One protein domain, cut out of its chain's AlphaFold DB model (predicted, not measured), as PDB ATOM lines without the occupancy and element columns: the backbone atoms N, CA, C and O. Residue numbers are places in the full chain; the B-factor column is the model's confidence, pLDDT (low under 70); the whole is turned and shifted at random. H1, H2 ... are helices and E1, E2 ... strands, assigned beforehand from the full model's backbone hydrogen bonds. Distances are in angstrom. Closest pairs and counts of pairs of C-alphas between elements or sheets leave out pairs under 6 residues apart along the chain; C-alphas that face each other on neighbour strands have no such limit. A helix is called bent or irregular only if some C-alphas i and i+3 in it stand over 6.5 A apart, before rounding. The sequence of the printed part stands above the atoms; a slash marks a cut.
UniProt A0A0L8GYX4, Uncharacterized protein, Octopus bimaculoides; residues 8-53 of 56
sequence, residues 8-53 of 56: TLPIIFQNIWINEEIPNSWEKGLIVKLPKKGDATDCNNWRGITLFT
ATOM      1  N   THR A   8      13.055  32.734   8.612       81.25
ATOM      2  CA  THR A   8      12.213  31.600   9.030       81.25
ATOM      3  C   THR A   8      11.784  30.737   7.847       81.25
ATOM      4  O   THR A   8      11.690  29.518   7.965       81.25
ATOM      5  N   LEU A   9      11.566  31.352   6.683       85.38
ATOM      6  CA  LEU A   9      11.063  30.655   5.503       85.38
ATOM      7  C   LEU A   9      12.029  29.573   4.964       85.38
ATOM      8  O   LEU A   9      11.563  28.463   4.709       85.38
ATOM      9  N   PRO A  10      13.356  29.811   4.860       90.44
ATOM     10  CA  PRO A  10      14.297  28.766   4.452       90.44
ATOM     11  C   PRO A  10      14.304  27.560   5.398       90.44
ATOM     12  O   PRO A  10      14.395  26.427   4.939       90.44
ATOM     13  N   ILE A  11      14.159  27.796   6.706       91.19
ATOM     14  CA  ILE A  11      14.134  26.738   7.726       91.19
ATOM     15  C   ILE A  11      12.889  25.865   7.553       91.19
ATOM     16  O   ILE A  11      12.986  24.641   7.576       91.19
ATOM     17  N   ILE A  12      11.725  26.486   7.337       89.94
ATOM     18  CA  ILE A  12      10.472  25.758   7.095       89.94
ATOM     19  C   ILE A  12      10.608  24.876   5.849       89.94
ATOM     20  O   ILE A  12      10.300  23.690   5.913       89.94
ATOM     21  N   PHE A  13      11.121  25.417   4.740       91.31
ATOM     22  CA  PHE A  13      11.304  24.629   3.519       91.31
ATOM     23  C   PHE A  13      12.313  23.493   3.684       91.31
ATOM     24  O   PHE A  13      12.066  22.396   3.192       91.31
ATOM     25  N   GLN A  14      13.417  23.725   4.398       94.12
ATOM     26  CA  GLN A  14      14.395  22.678   4.683       94.12
ATOM     27  C   GLN A  14      13.783  21.542   5.514       94.12
ATOM     28  O   GLN A  14      14.028  20.377   5.218       94.12
ATOM     29  N   ASN A  15      12.962  21.864   6.514       92.50
ATOM     30  CA  ASN A  15      12.295  20.857   7.337       92.50
ATOM     31  C   ASN A  15      11.269  20.047   6.536       92.50
ATOM     32  O   ASN A  15      11.236  18.828   6.675       92.50
ATOM     33  N   ILE A  16      10.478  20.703   5.677       94.12
ATOM     34  CA  ILE A  16       9.549  20.015   4.765       94.12
ATOM     35  C   ILE A  16      10.329  19.089   3.823       94.12
ATOM     36  O   ILE A  16       9.917  17.961   3.600       94.12
ATOM     37  N   TRP A  17      11.472  19.537   3.295       95.94
ATOM     38  CA  TRP A  17      12.294  18.732   2.391       95.94
ATOM     39  C   TRP A  17      12.900  17.495   3.065       95.94
ATOM     40  O   TRP A  17      12.932  16.429   2.466       95.94
ATOM     41  N   ILE A  18      13.401  17.631   4.296       96.94
ATOM     42  CA  ILE A  18      14.069  16.533   5.012       96.94
ATOM     43  C   ILE A  18      13.061  15.510   5.540       96.94
ATOM     44  O   ILE A  18      13.327  14.313   5.476       96.94
ATOM     45  N   ASN A  19      11.941  15.979   6.089       95.69
ATOM     46  CA  ASN A  19      10.967  15.110   6.751       95.69
ATOM     47  C   ASN A  19       9.836  14.664   5.814       95.69
ATOM     48  O   ASN A  19       9.057  13.804   6.194       95.69
ATOM     49  N   GLU A  20       9.723  15.270   4.628       94.69
ATOM     50  CA  GLU A  20       8.618  15.073   3.674       94.69
ATOM     51  C   GLU A  20       7.220  15.338   4.267       94.69
ATOM     52  O   GLU A  20       6.198  14.916   3.730       94.69
ATOM     53  N   GLU A  21       7.159  16.104   5.358       91.38
ATOM     54  CA  GLU A  21       5.933  16.450   6.070       91.38
ATOM     55  C   GLU A  21       5.583  17.925   5.857       91.38
ATOM     56  O   GLU A  21       6.405  18.821   6.079       91.38
ATOM     57  N   ILE A  22       4.339  18.190   5.452       87.06
ATOM     58  CA  ILE A  22       3.793  19.549   5.381       87.06
ATOM     59  C   ILE A  22       3.093  19.911   6.697       87.06
ATOM     60  O   ILE A  22       2.506  19.043   7.340       87.06
ATOM     61  N   PRO A  23       3.096  21.189   7.113       85.69
ATOM     62  CA  PRO A  23       2.300  21.608   8.260       85.69
ATOM     63  C   PRO A  23       0.813  21.294   8.045       85.69
ATOM     64  O   PRO A  23       0.264  21.647   7.004       85.69
ATOM     65  N   ASN A  24       0.129  20.740   9.053       83.88
ATOM     66  CA  ASN A  24      -1.312  20.435   8.979       83.88
ATOM     67  C   ASN A  24      -2.171  21.660   8.608       83.88
ATOM     68  O   ASN A  24      -3.221  21.541   7.979       83.88
ATOM     69  N   SER A  25      -1.722  22.868   8.962       82.12
ATOM     70  CA  SER A  25      -2.380  24.121   8.571       82.12
ATOM     71  C   SER A  25      -2.372  24.376   7.058       82.12
ATOM     72  O   SER A  25      -3.149  25.195   6.574       82.12
ATOM     73  N   TRP A  26      -1.508  23.691   6.306       83.81
ATOM     74  CA  TRP A  26      -1.398  23.776   4.849       83.81
ATOM     75  C   TRP A  26      -2.144  22.638   4.136       83.81
ATOM     76  O   TRP A  26      -2.216  22.636   2.910       83.81
ATOM     77  N   GLU A  27      -2.735  21.686   4.864       82.88
ATOM     78  CA  GLU A  27      -3.492  20.579   4.257       82.88
ATOM     79  C   GLU A  27      -4.849  21.020   3.705       82.88
ATOM     80  O   GLU A  27      -5.368  20.433   2.755       82.88
ATOM     81  N   LYS A  28      -5.449  22.052   4.308       84.50
ATOM     82  CA  LYS A  28      -6.784  22.534   3.949       84.50
ATOM     83  C   LYS A  28      -6.710  23.945   3.392       84.50
ATOM     84  O   LYS A  28      -6.169  24.859   4.011       84.50
ATOM     85  N   GLY A  29      -7.315  24.129   2.226       88.19
ATOM     86  CA  GLY A  29      -7.441  25.432   1.595       88.19
ATOM     87  C   GLY A  29      -8.730  25.555   0.798       88.19
ATOM     88  O   GLY A  29      -9.274  24.571   0.297       88.19
ATOM     89  N   LEU A  30      -9.218  26.785   0.679       89.38
ATOM     90  CA  LEU A  30     -10.368  27.136  -0.141       89.38
ATOM     91  C   LEU A  30      -9.888  27.628  -1.507       89.38
ATOM     92  O   LEU A  30      -9.150  28.611  -1.593       89.38
ATOM     93  N   ILE A  31     -10.335  26.979  -2.581       91.56
ATOM     94  CA  ILE A  31     -10.067  27.449  -3.941       91.56
ATOM     95  C   ILE A  31     -11.037  28.584  -4.270       91.56
ATOM     96  O   ILE A  31     -12.252  28.388  -4.314       91.56
ATOM     97  N   VAL A  32     -10.494  29.766  -4.547       93.38
ATOM     98  CA  VAL A  32     -11.254  30.953  -4.945       93.38
ATOM     99  C   VAL A  32     -10.834  31.373  -6.348       93.38
ATOM    100  O   VAL A  32      -9.650  31.390  -6.686       93.38
ATOM    101  N   LYS A  33     -11.810  31.725  -7.188       93.31
ATOM    102  CA  LYS A  33     -11.549  32.292  -8.513       93.31
ATOM    103  C   LYS A  33     -11.302  33.791  -8.372       93.31
ATOM    104  O   LYS A  33     -12.187  34.524  -7.943       93.31
ATOM    105  N   LEU A  34     -10.117  34.246  -8.760       95.19
ATOM    106  CA  LEU A  34      -9.794  35.661  -8.897       95.19
ATOM    107  C   LEU A  34      -9.841  36.074 -10.372       95.19
ATOM    108  O   LEU A  34      -9.266  35.372 -11.213       95.19
ATOM    109  N   PRO A  35     -10.460  37.219 -10.697       94.31
ATOM    110  CA  PRO A  35     -10.438  37.739 -12.053       94.31
ATOM    111  C   PRO A  35      -9.027  38.228 -12.417       94.31
ATOM    112  O   PRO A  35      -8.308  38.814 -11.601       94.31
ATOM    113  N   LYS A  36      -8.621  37.975 -13.658       95.69
ATOM    114  CA  LYS A  36      -7.502  38.629 -14.344       95.69
ATOM    115  C   LYS A  36      -8.036  39.883 -15.046       95.69
ATOM    116  O   LYS A  36      -9.242  40.084 -15.164       95.69
ATOM    117  N   LYS A  37      -7.136  40.740 -15.533       95.62
ATOM    118  CA  LYS A  37      -7.521  41.874 -16.384       95.62
ATOM    119  C   LYS A  37      -8.107  41.350 -17.703       95.62
ATOM    120  O   LYS A  37      -7.488  40.489 -18.316       95.62
ATOM    121  N   GLY A  38      -9.235  41.905 -18.145       94.25
ATOM    122  CA  GLY A  38      -9.898  41.517 -19.392       94.25
ATOM    123  C   GLY A  38     -11.414  41.443 -19.240       94.25
ATOM    124  O   GLY A  38     -11.973  42.000 -18.296       94.25
ATOM    125  N   ASP A  39     -12.059  40.756 -20.180       95.56
ATOM    126  CA  ASP A  39     -13.494  40.477 -20.146       95.56
ATOM    127  C   ASP A  39     -13.810  39.440 -19.057       95.56
ATOM    128  O   ASP A  39     -13.226  38.356 -19.034       95.56
ATOM    129  N   ALA A  40     -14.738  39.774 -18.160       93.12
ATOM    130  CA  ALA A  40     -15.166  38.904 -17.070       93.12
ATOM    131  C   ALA A  40     -16.014  37.707 -17.539       93.12
ATOM    132  O   ALA A  40     -16.146  36.734 -16.790       93.12
ATOM    133  N   THR A  41     -16.579  37.763 -18.748       94.81
ATOM    134  CA  THR A  41     -17.390  36.681 -19.328       94.81
ATOM    135  C   THR A  41     -16.544  35.566 -19.950       94.81
ATOM    136  O   THR A  41     -17.003  34.426 -20.033       94.81
ATOM    137  N   ASP A  42     -15.288  35.850 -20.306       96.75
ATOM    138  CA  ASP A  42     -14.332  34.847 -20.777       96.75
ATOM    139  C   ASP A  42     -13.781  34.033 -19.595       96.75
ATOM    140  O   ASP A  42     -13.103  34.547 -18.700       96.75
ATOM    141  N   CYS A  43     -14.042  32.726 -19.598       93.81
ATOM    142  CA  CYS A  43     -13.598  31.817 -18.545       93.81
ATOM    143  C   CYS A  43     -12.065  31.743 -18.410       93.81
ATOM    144  O   CYS A  43     -11.565  31.484 -17.312       93.81
ATOM    145  N   ASN A  44     -11.306  32.041 -19.471       94.75
ATOM    146  CA  ASN A  44      -9.839  32.044 -19.452       94.75
ATOM    147  C   ASN A  44      -9.253  33.215 -18.643       94.75
ATOM    148  O   ASN A  44      -8.113  33.146 -18.151       94.75
ATOM    149  N   ASN A  45     -10.050  34.269 -18.438       96.94
ATOM    150  CA  ASN A  45      -9.686  35.442 -17.647       96.94
ATOM    151  C   ASN A  45      -9.866  35.233 -16.142       96.94
ATOM    152  O   ASN A  45      -9.715  36.172 -15.370       96.94
ATOM    153  N   TRP A  46     -10.104  34.008 -15.683       96.62
ATOM    154  CA  TRP A  46     -10.124  33.675 -14.264       96.62
ATOM    155  C   TRP A  46      -8.882  32.861 -13.890       96.62
ATOM    156  O   TRP A  46      -8.375  32.054 -14.670       96.62
ATOM    157  N   ARG A  47      -8.342  33.086 -12.690       95.25
ATOM    158  CA  ARG A  47      -7.308  32.230 -12.088       95.25
ATOM    159  C   ARG A  47      -7.800  31.677 -10.763       95.25
ATOM    160  O   ARG A  47      -8.371  32.414  -9.965       95.25
ATOM    161  N   GLY A  48      -7.556  30.395 -10.520       94.25
ATOM    162  CA  GLY A  48      -7.703  29.836  -9.182       94.25
ATOM    163  C   GLY A  48      -6.569  30.326  -8.288       94.25
ATOM    164  O   GLY A  48      -5.413  30.347  -8.711       94.25
ATOM    165  N   ILE A  49      -6.896  30.721  -7.065       94.56
ATOM    166  CA  ILE A  49      -5.945  30.805  -5.960       94.56
ATOM    167  C   ILE A  49      -6.436  29.914  -4.824       94.56
ATOM    168  O   ILE A  49      -7.643  29.741  -4.654       94.56
ATOM    169  N   THR A  50      -5.511  29.377  -4.040       92.06
ATOM    170  CA  THR A  50      -5.842  28.638  -2.819       92.06
ATOM    171  C   THR A  50      -5.620  29.556  -1.629       92.06
ATOM    172  O   THR A  50      -4.516  30.057  -1.427       92.06
ATOM    173  N   LEU A  51      -6.673  29.801  -0.856       88.75
ATOM    174  CA  LEU A  51      -6.589  30.479   0.430       88.75
ATOM    175  C   LEU A  51      -6.419  29.424   1.519       88.75
ATOM    176  O   LEU A  51      -7.302  28.590   1.704       88.75
ATOM    177  N   PHE A  52      -5.307  29.463   2.246       85.62
ATOM    178  CA  PHE A  52      -5.127  28.622   3.426       85.62
ATOM    179  C   PHE A  52      -5.901  29.219   4.599       85.62
ATOM    180  O   PHE A  52      -5.749  30.399   4.920       85.62
ATOM    181  N   THR A  53      -6.753  28.414   5.224       71.44
ATOM    182  CA  THR A  53      -7.518  28.814   6.407       71.44
ATOM    183  C   THR A  53      -6.895  28.168   7.634       71.44
ATOM    184  O   THR A  53      -6.928  26.948   7.773       71.44
TER     185      THR A  53
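AT A GLANCE: This is residues 8 to 53 of the 56 residues of an uncharacterized protein of Octopus bimaculoides (UniProt A0A0L8GYX4). A short helix, H1, is set across one end of a long, thin model, and a two-stranded hairpin, E1 and E2, runs out toward the other end, with its loop, residues 36 to 45, at the far tip. H1 does not pack on the hairpin; residues 20 to 28 bridge the way between them, and residues 14 to 21, of which 14 to 19 belong to H1, stick out free. The printed part has 46 residues with one named helix and two named strands, in the order H1, E1, E2; the sheet, of order E1 - E2, is antiparallel, and the class is mixed, helices and strands. The whole is extended, with a radius of gyration of the C-alphas of 15.8 A, and it spans 44 by 19 by 16 A, a rod.

HOW THE PARTS SIT: Start at Thr 8, where H1, residues 8 to 19, begins; in its backbone every O i to N i+4 pair is within hydrogen-bond range. Go on through the 9 residues of a short link, and you reach E1, residues 29 to 35. Another short link, of 10 residues, leads to E2, residues 46 to 52. E1 and E2 form a hairpin and are antiparallel neighbours, with 150 degrees between their N-to-C directions. Look at the C-alphas of Gly 29 and Phe 52, which face each other at 4.3 A, and then at those of Pro 35 and Trp 46, which face each other at 4.6 A. Between the strands, N 30 and O 51 are within hydrogen-bond range at 2.8 A, and so are N 49 and O 32 at 2.9 A. H1 and E2 are apart, with no C-alpha of the one within 8 A of the other.

IN THESE COORDINATES: Find C-alpha 8 at (12.213, 31.600, 9.030); from there H1, which is not bent, runs 16.7 A to C-alpha 19 at (10.967, 15.110, 6.751). E1 begins at C-alpha 29, at (-7.441, 25.432, 1.595), and measures 18.6 A to C-alpha 35. E2 starts at C-alpha 46 and runs 19.1 A to C-alpha 52 at (-5.127, 28.622, 3.426).

THE WHOLE: The two C-alphas farthest apart are those of Ile 18 and Thr 41, at 44.6 A. From the first to the last printed C-alpha, Thr 8 to Thr 53, the distance is 20.1 A. The printed part has no cut, and neither of its two links is long. The mean pLDDT of the printed part is 91.1, and no printed residue is under 70.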